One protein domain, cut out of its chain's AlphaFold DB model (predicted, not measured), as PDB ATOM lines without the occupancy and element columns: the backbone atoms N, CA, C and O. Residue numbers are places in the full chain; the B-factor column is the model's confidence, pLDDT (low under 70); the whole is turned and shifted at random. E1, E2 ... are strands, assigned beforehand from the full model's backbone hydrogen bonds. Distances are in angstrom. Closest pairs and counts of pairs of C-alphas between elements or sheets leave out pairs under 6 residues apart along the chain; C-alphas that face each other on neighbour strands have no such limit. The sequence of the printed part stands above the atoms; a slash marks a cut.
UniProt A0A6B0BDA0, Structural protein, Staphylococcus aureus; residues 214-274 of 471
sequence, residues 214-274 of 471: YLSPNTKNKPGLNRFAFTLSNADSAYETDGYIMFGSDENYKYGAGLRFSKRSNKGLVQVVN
ATOM      1  N   TYR A 214     -30.886 -33.566 -32.606       94.44
ATOM      2  CA  TYR A 214     -30.347 -33.228 -33.923       94.44
ATOM      3  C   TYR A 214     -30.651 -31.783 -34.316       94.44
ATOM      4  O   TYR A 214     -31.805 -31.362 -34.290       94.44
ATOM      5  N   LEU A 215     -29.623 -31.051 -34.757       94.75
ATOM      6  CA  LEU A 215     -29.763 -29.721 -35.359       94.75
ATOM      7  C   LEU A 215     -29.235 -29.748 -36.795       94.75
ATOM      8  O   LEU A 215     -28.040 -29.959 -37.010       94.75
ATOM      9  N   SER A 216     -30.113 -29.514 -37.772       93.31
ATOM     10  CA  SER A 216     -29.796 -29.686 -39.196       93.31
ATOM     11  C   SER A 216     -29.803 -28.356 -39.960       93.31
ATOM     12  O   SER A 216     -30.871 -27.887 -40.366       93.31
ATOM     13  N   PRO A 217     -28.644 -27.708 -40.171       93.12
ATOM     14  CA  PRO A 217     -28.580 -26.461 -40.924       93.12
ATOM     15  C   PRO A 217     -28.725 -26.671 -42.439       93.12
ATOM     16  O   PRO A 217     -28.175 -27.603 -43.017       93.12
ATOM     17  N   ASN A 218     -29.391 -25.717 -43.102       91.88
ATOM     18  CA  ASN A 218     -29.391 -25.539 -44.562       91.88
ATOM     19  C   ASN A 218     -29.723 -26.803 -45.389       91.88
ATOM     20  O   ASN A 218     -29.104 -27.062 -46.422       91.88
ATOM     21  N   THR A 219     -30.738 -27.555 -44.960       90.88
ATOM     22  CA  THR A 219     -31.149 -28.843 -45.555       90.88
ATOM     23  C   THR A 219     -31.577 -28.769 -47.024       90.88
ATOM     24  O   THR A 219     -31.623 -29.791 -47.697       90.88
ATOM     25  N   LYS A 220     -31.894 -27.573 -47.542       91.81
ATOM     26  CA  LYS A 220     -32.317 -27.377 -48.938       91.81
ATOM     27  C   LYS A 220     -31.168 -27.058 -49.896       91.81
ATOM     28  O   LYS A 220     -31.182 -27.536 -51.024       91.81
ATOM     29  N   ASN A 221     -30.214 -26.210 -49.498       92.88
ATOM     30  CA  ASN A 221     -29.217 -25.665 -50.436       92.88
ATOM     31  C   ASN A 221     -27.864 -26.386 -50.385       92.88
ATOM     32  O   ASN A 221     -26.945 -26.000 -51.112       92.88
ATOM     33  N   LYS A 222     -27.699 -27.372 -49.497       90.31
ATOM     34  CA  LYS A 222     -26.465 -28.148 -49.348       90.31
ATOM     35  C   LYS A 222     -26.773 -29.643 -49.456       90.31
ATOM     36  O   LYS A 222     -27.755 -30.078 -48.861       90.31
ATOM     37  N   PRO A 223     -25.974 -30.414 -50.217       86.94
ATOM     38  CA  PRO A 223     -26.161 -31.856 -50.332       86.94
ATOM     39  C   PRO A 223     -25.793 -32.576 -49.027       86.94
ATOM     40  O   PRO A 223     -24.993 -32.069 -48.238       86.94
ATOM     41  N   GLY A 224     -26.346 -33.778 -48.845       84.25
ATOM     42  CA  GLY A 224     -26.053 -34.669 -47.720       84.25
ATOM     43  C   GLY A 224     -26.809 -34.346 -46.427       84.25
ATOM     44  O   GLY A 224     -27.447 -33.298 -46.282       84.25
ATOM     45  N   LEU A 225     -26.722 -35.265 -45.464       85.81
ATOM     46  CA  LEU A 225     -27.319 -35.115 -44.138       85.81
ATOM     47  C   LEU A 225     -26.424 -34.253 -43.229       85.81
ATOM     48  O   LEU A 225     -25.607 -34.726 -42.444       85.81
ATOM     49  N   ASN A 226     -26.587 -32.939 -43.333       88.94
ATOM     50  CA  ASN A 226     -25.842 -31.981 -42.519       88.94
ATOM     51  C   ASN A 226     -26.519 -31.821 -41.154       88.94
ATOM     52  O   ASN A 226     -27.458 -31.038 -41.031       88.94
ATOM     53  N   ARG A 227     -26.063 -32.558 -40.132       90.06
ATOM     54  CA  ARG A 227     -26.609 -32.476 -38.766       90.06
ATOM     55  C   ARG A 227     -25.527 -32.439 -37.693       90.06
ATOM     56  O   ARG A 227     -24.556 -33.195 -37.752       90.06
ATOM     57  N   PHE A 228     -25.742 -31.595 -36.691       94.31
ATOM     58  CA  PHE A 228     -25.108 -31.731 -35.387       94.31
ATOM     59  C   PHE A 228     -25.889 -32.750 -34.568       94.31
ATOM     60  O   PHE A 228     -27.116 -32.678 -34.518       94.31
ATOM     61  N   ALA A 229     -25.181 -33.674 -33.925       94.44
ATOM     62  CA  ALA A 229     -25.756 -34.616 -32.980       94.44
ATOM     63  C   ALA A 229     -25.220 -34.323 -31.577       94.44
ATOM     64  O   ALA A 229     -24.016 -34.439 -31.332       94.44
ATOM     65  N   PHE A 230     -26.128 -33.961 -30.676       96.69
ATOM     66  CA  PHE A 230     -25.865 -33.840 -29.247       96.69
ATOM     67  C   PHE A 230     -26.247 -35.169 -28.610       96.69
ATOM     68  O   PHE A 230     -27.417 -35.563 -28.625       96.69
ATOM     69  N   THR A 231     -25.249 -35.903 -28.130       94.62
ATOM     70  CA  THR A 231     -25.429 -37.275 -27.648       94.62
ATOM     71  C   THR A 231     -24.527 -37.571 -26.454       94.62
ATOM     72  O   THR A 231     -23.748 -36.721 -26.026       94.62
ATOM     73  N   LEU A 232     -24.662 -38.766 -25.898       94.25
ATOM     74  CA  LEU A 232     -23.983 -39.223 -24.696       94.25
ATOM     75  C   LEU A 232     -23.166 -40.482 -25.009       94.25
ATOM     76  O   LEU A 232     -23.533 -41.249 -25.899       94.25
ATOM     77  N   SER A 233     -22.066 -40.719 -24.288       91.62
ATOM     78  CA  SER A 233     -21.364 -42.006 -24.379       91.62
ATOM     79  C   SER A 233     -22.247 -43.122 -23.854       91.62
ATOM     80  O   SER A 233     -22.919 -42.962 -22.835       91.62
ATOM     81  N   ASN A 234     -22.109 -44.294 -24.464       87.06
ATOM     82  CA  ASN A 234     -22.504 -45.527 -23.811       87.06
ATOM     83  C   ASN A 234     -21.550 -45.783 -22.631       87.06
ATOM     84  O   ASN A 234     -20.357 -46.006 -22.849       87.06
ATOM     85  N   ALA A 235     -22.043 -45.651 -21.403       85.31
ATOM     86  CA  ALA A 235     -21.251 -45.786 -20.186       85.31
ATOM     87  C   ALA A 235     -22.066 -46.489 -19.097       85.31
ATOM     88  O   ALA A 235     -23.251 -46.203 -18.934       85.31
ATOM     89  N   ASP A 236     -21.402 -47.343 -18.319       84.94
ATOM     90  CA  ASP A 236     -22.034 -48.138 -17.257       84.94
ATOM     91  C   ASP A 236     -22.350 -47.314 -15.994       84.94
ATOM     92  O   ASP A 236     -23.045 -47.782 -15.092       84.94
ATOM     93  N   SER A 237     -21.845 -46.076 -15.901       86.50
ATOM     94  CA  SER A 237     -22.037 -45.201 -14.744       86.50
ATOM     95  C   SER A 237     -22.429 -43.774 -15.135       86.50
ATOM     96  O   SER A 237     -21.940 -43.202 -16.110       86.50
ATOM     97  N   ALA A 238     -23.289 -43.156 -14.317       86.88
ATOM     98  CA  ALA A 238     -23.858 -41.837 -14.596       86.88
ATOM     99  C   ALA A 238     -22.821 -40.700 -14.660       86.88
ATOM    100  O   ALA A 238     -23.106 -39.659 -15.254       86.88
ATOM    101  N   TYR A 239     -21.650 -40.856 -14.037       86.50
ATOM    102  CA  TYR A 239     -20.577 -39.854 -14.031       86.50
ATOM    103  C   TYR A 239     -19.534 -40.072 -15.142       86.50
ATOM    104  O   TYR A 239     -18.718 -39.179 -15.376       86.50
ATOM    105  N   GLU A 240     -19.570 -41.216 -15.831       87.25
ATOM    106  CA  GLU A 240     -18.760 -41.521 -17.025       87.25
ATOM    107  C   GLU A 240     -19.542 -41.330 -18.330       87.25
ATOM    108  O   GLU A 240     -18.992 -41.500 -19.416       87.25
ATOM    109  N   THR A 241     -20.820 -40.952 -18.227       93.75
ATOM    110  CA  THR A 241     -21.676 -40.567 -19.350       93.75
ATOM    111  C   THR A 241     -21.254 -39.208 -19.916       93.75
ATOM    112  O   THR A 241     -21.865 -38.176 -19.637       93.75
ATOM    113  N   ASP A 242     -20.175 -39.202 -20.685       94.81
ATOM    114  CA  ASP A 242     -19.629 -38.013 -21.327       94.81
ATOM    115  C   ASP A 242     -20.552 -37.496 -22.432       94.81
ATOM    116  O   ASP A 242     -21.215 -38.266 -23.128       94.81
ATOM    117  N   GLY A 243     -20.583 -36.176 -22.604       95.69
ATOM    118  CA  GLY A 243     -21.355 -35.520 -23.656       95.69
ATOM    119  C   GLY A 243     -20.562 -35.397 -24.951       95.69
ATOM    120  O   GLY A 243     -19.350 -35.188 -24.923       95.69
ATOM    121  N   TYR A 244     -21.246 -35.476 -26.087       95.88
ATOM    122  CA  TYR A 244     -20.654 -35.330 -27.412       95.88
ATOM    123  C   TYR A 244     -21.404 -34.301 -28.243       95.88
ATOM    124  O   TYR A 244     -22.635 -34.261 -28.235       95.88
ATOM    125  N   ILE A 245     -20.641 -33.535 -29.019       96.31
ATOM    126  CA  ILE A 245     -21.143 -32.758 -30.151       96.31
ATOM    127  C   ILE A 245     -20.442 -33.291 -31.396       96.31
ATOM    128  O   ILE A 245     -19.244 -33.070 -31.578       96.31
ATOM    129  N   MET A 246     -21.191 -34.004 -32.233       94.25
ATOM    130  CA  MET A 246     -20.687 -34.624 -33.463       94.25
ATOM    131  C   MET A 246     -21.259 -33.919 -34.691       94.25
ATOM    132  O   MET A 246     -22.397 -33.451 -34.652       94.25
ATOM    133  N   PHE A 247     -20.511 -33.883 -35.797       92.31
ATOM    134  CA  PHE A 247     -20.990 -33.323 -37.063       92.31
ATOM    135  C   PHE A 247     -20.615 -34.194 -38.272       92.31
ATOM    136  O   PHE A 247     -19.576 -34.857 -38.284       92.31
ATOM    137  N   GLY A 248     -21.464 -34.168 -39.305       80.00
ATOM    138  CA  GLY A 248     -21.137 -34.695 -40.636       80.00
ATOM    139  C   GLY A 248     -21.441 -36.179 -40.874       80.00
ATOM    140  O   GLY A 248     -20.748 -36.798 -41.669       80.00
ATOM    141  N   SER A 249     -22.438 -36.759 -40.198       67.12
ATOM    142  CA  SER A 249     -22.921 -38.119 -40.507       67.12
ATOM    143  C   SER A 249     -23.931 -38.086 -41.653       67.12
ATOM    144  O   SER A 249     -24.975 -37.450 -41.518       67.12
ATOM    145  N   ASP A 250     -23.641 -38.822 -42.725       60.94
ATOM    146  CA  ASP A 250     -24.604 -39.209 -43.765       60.94
ATOM    147  C   ASP A 250     -25.224 -40.582 -43.421       60.94
ATOM    148  O   ASP A 250     -24.671 -41.296 -42.586       60.94
ATOM    149  N   GLU A 251     -26.374 -40.959 -43.993       63.50
ATOM    150  CA  GLU A 251     -27.166 -42.148 -43.586       63.50
ATOM    151  C   GLU A 251     -26.361 -43.463 -43.592       63.50
ATOM    152  O   GLU A 251     -26.705 -44.405 -42.883       63.50
ATOM    153  N   ASN A 252     -25.247 -43.493 -44.330       67.88
ATOM    154  CA  ASN A 252     -24.336 -44.632 -44.452       67.88
ATOM    155  C   ASN A 252     -22.903 -44.351 -43.955       67.88
ATOM    156  O   ASN A 252     -22.022 -45.195 -44.124       67.88
ATOM    157  N   TYR A 253     -22.643 -43.179 -43.367       67.62
ATOM    158  CA  TYR A 253     -21.299 -42.743 -42.990       67.62
ATOM    159  C   TYR A 253     -21.218 -42.294 -41.530       67.62
ATOM    160  O   TYR A 253     -22.117 -41.651 -40.976       67.62
ATOM    161  N   LYS A 254     -20.080 -42.620 -40.914       80.94
ATOM    162  CA  LYS A 254     -19.700 -42.136 -39.585       80.94
ATOM    163  C   LYS A 254     -19.595 -40.609 -39.598       80.94
ATOM    164  O   LYS A 254     -19.374 -40.003 -40.644       80.94
ATOM    165  N   TYR A 255     -19.735 -39.991 -38.428       88.44
ATOM    166  CA  TYR A 255     -19.429 -38.567 -38.268       88.44
ATOM    167  C   TYR A 255     -17.983 -38.281 -38.703       88.44
ATOM    168  O   TYR A 255     -17.139 -39.172 -38.665       88.44
ATOM    169  N   GLY A 256     -17.667 -37.049 -39.101       88.25
ATOM    170  CA  GLY A 256     -16.283 -36.703 -39.444       88.25
ATOM    171  C   GLY A 256     -15.408 -36.633 -38.191       88.25
ATOM    172  O   GLY A 256     -14.451 -37.386 -38.021       88.25
ATOM    173  N   ALA A 257     -15.785 -35.732 -37.287       91.50
ATOM    174  CA  ALA A 257     -15.161 -35.542 -35.985       91.50
ATOM    175  C   ALA A 257     -16.160 -34.885 -35.022       91.50
ATOM    176  O   ALA A 257     -17.250 -34.451 -35.418       91.50
ATOM    177  N   GLY A 258     -15.775 -34.787 -33.757       94.25
ATOM    178  CA  GLY A 258     -16.557 -34.081 -32.755       94.25
ATOM    179  C   GLY A 258     -15.752 -33.684 -31.531       94.25
ATOM    180  O   GLY A 258     -14.540 -33.899 -31.445       94.25
ATOM    181  N   LEU A 259     -16.463 -33.105 -30.570       96.06
ATOM    182  CA  LEU A 259     -15.943 -32.774 -29.251       96.06
ATOM    183  C   LEU A 259     -16.591 -33.669 -28.203       96.06
ATOM    184  O   LEU A 259     -17.810 -33.837 -28.200       96.06
ATOM    185  N   ARG A 260     -15.766 -34.198 -27.302       95.00
ATOM    186  CA  ARG A 260     -16.178 -34.947 -26.115       95.00
ATOM    187  C   ARG A 260     -15.964 -34.091 -24.876       95.00
ATOM    188  O   ARG A 260     -14.867 -33.574 -24.661       95.00
ATOM    189  N   PHE A 261     -16.991 -34.006 -24.046       95.94
ATOM    190  CA  PHE A 261     -17.018 -33.275 -22.788       95.94
ATOM    191  C   PHE A 261     -17.111 -34.274 -21.640       95.94
ATOM    192  O   PHE A 261     -18.120 -34.963 -21.487       95.94
ATOM    193  N   SER A 262     -16.048 -34.356 -20.840       93.62
ATOM    194  CA  SER A 262     -16.020 -35.244 -19.679       93.62
ATOM    195  C   SER A 262     -17.061 -34.819 -18.646       93.62
ATOM    196  O   SER A 262     -16.974 -33.706 -18.128       93.62
ATOM    197  N   LYS A 263     -17.975 -35.718 -18.262       93.06
ATOM    198  CA  LYS A 263     -18.959 -35.455 -17.195       93.06
ATOM    199  C   LYS A 263     -18.354 -35.559 -15.792       93.06
ATOM    200  O   LYS A 263     -18.879 -34.993 -14.833       93.06
ATOM    201  N   ARG A 264     -17.212 -36.239 -15.656       89.31
ATOM    202  CA  ARG A 264     -16.502 -36.400 -14.379       89.31
ATOM    203  C   ARG A 264     -16.047 -35.044 -13.813       89.31
ATOM    204  O   ARG A 264     -15.165 -34.400 -14.386       89.31
ATOM    205  N   SER A 265     -16.602 -34.660 -12.660       79.50
ATOM    206  CA  SER A 265     -16.469 -33.326 -12.038       79.50
ATOM    207  C   SER A 265     -15.027 -32.849 -11.840       79.50
ATOM    208  O   SER A 265     -14.738 -31.671 -12.008       79.50
ATOM    209  N   ASN A 266     -14.105 -33.765 -11.542       75.88
ATOM    210  CA  ASN A 266     -12.716 -33.424 -11.217       75.88
ATOM    211  C   ASN A 266     -11.769 -33.493 -12.427       75.88
ATOM    212  O   ASN A 266     -10.557 -33.385 -12.257       75.88
ATOM    213  N   LYS A 267     -12.289 -33.728 -13.643       82.19
ATOM    214  CA  LYS A 267     -11.457 -33.901 -14.845       82.19
ATOM    215  C   LYS A 267     -11.336 -32.625 -15.677       82.19
ATOM    216  O   LYS A 267     -10.282 -32.412 -16.264       82.19
ATOM    217  N   GLY A 268     -12.401 -31.816 -15.763       88.25
ATOM    218  CA  GLY A 268     -12.423 -30.570 -16.549       88.25
ATOM    219  C   GLY A 268     -11.893 -30.730 -17.982       88.25
ATOM    220  O   GLY A 268     -11.149 -29.879 -18.459       88.25
ATOM    221  N   LEU A 269     -12.190 -31.860 -18.638       91.50
ATOM    222  CA  LEU A 269     -11.519 -32.280 -19.869       91.50
ATOM    223  C   LEU A 269     -12.440 -32.184 -21.087       91.50
ATOM    224  O   LEU A 269     -13.516 -32.785 -21.107       91.50
ATOM    225  N   VAL A 270     -11.941 -31.515 -22.128       94.00
ATOM    226  CA  VAL A 270     -12.499 -31.527 -23.483       94.00
ATOM    227  C   VAL A 270     -11.510 -32.221 -24.415       94.00
ATOM    228  O   VAL A 270     -10.308 -31.963 -24.351       94.00
ATOM    229  N   GLN A 271     -12.006 -33.117 -25.264       93.06
ATOM    230  CA  GLN A 271     -11.189 -33.881 -26.207       93.06
ATOM    231  C   GLN A 271     -11.782 -33.801 -27.609       93.06
ATOM    232  O   GLN A 271     -12.997 -33.713 -27.767       93.06
ATOM    233  N   VAL A 272     -10.923 -33.900 -28.621       94.56
ATOM    234  CA  VAL A 272     -11.365 -34.149 -29.996       94.56
ATOM    235  C   VAL A 272     -11.518 -35.652 -30.193       94.56
ATOM    236  O   VAL A 272     -10.690 -36.440 -29.718       94.56
ATOM    237  N   VAL A 273     -12.593 -36.037 -30.873       93.62
ATOM    238  CA  VAL A 273     -12.892 -37.423 -31.230       93.62
ATOM    239  C   VAL A 273     -13.076 -37.570 -32.732       93.62
ATOM    240  O   VAL A 273     -13.513 -36.636 -33.405       93.62
ATOM    241  N   ASN A 274     -12.738 -38.745 -33.255       91.44
ATOM    242  CA  ASN A 274     -13.011 -39.104 -34.644       91.44
ATOM    243  C   ASN A 274     -14.468 -39.583 -34.818       91.44
ATOM    244  O   ASN A 274     -15.252 -39.601 -33.866       91.44
TER     245      ASN A 274
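AT A GLANCE: This is residues 214 to 274 of the 471 residues of the protein "Structural protein" of Staphylococcus aureus (UniProt A0A6B0BDA0). With little regular structure, this is one twisted sheet of four short strands, drawn out into a rod by loops beyond both ends of the strands. Residues 214 to 227, with no named element, make a long loop beyond the first end of E1 that folds back, and of it residues 214 to 215 pair with residues 228 to 229 of E1. The printed part has 61 residues, of which only 20 are in named elements, and these are all strand, with no named helix: order E1 E2 E3 E4 along the chain and across the sheet, antiparallel; the whole is loose, with a radius of gyration of the C-alphas of 13.5 A and spans of 43 by 20 by 17 A.

HOW THE PARTS SIT: Start at residues 214 to 215, paired antiparallel with residues 228 to 229 of E1, residues 228 to 232. E2, residues 243 to 247, makes a hairpin with E1; find N 229 and O 246, 2.9 A apart. E3, residues 257 to 261, makes a hairpin with E2; N 261 and O 243 are 2.8 A apart. E4, residues 270 to 274, makes a hairpin with E3; N 260 and O 271 are 2.8 A apart. This is a meander, each strand the antiparallel neighbour of the one before.

IN THESE COORDINATES: Find C-alpha 228 at (-25.108, -31.731, -35.387); E1 runs 13.1 A, E2 13.6 A, E3 and E4 13.5 A. E4 ends at C-alpha 274, (-13.011, -39.104, -34.644).

THE WHOLE: The farthest C-alphas, Asn 221 and Asn 266, are 43.3 A apart. The printed part has no cut; pLDDT is under 70 at residues 249 to 253.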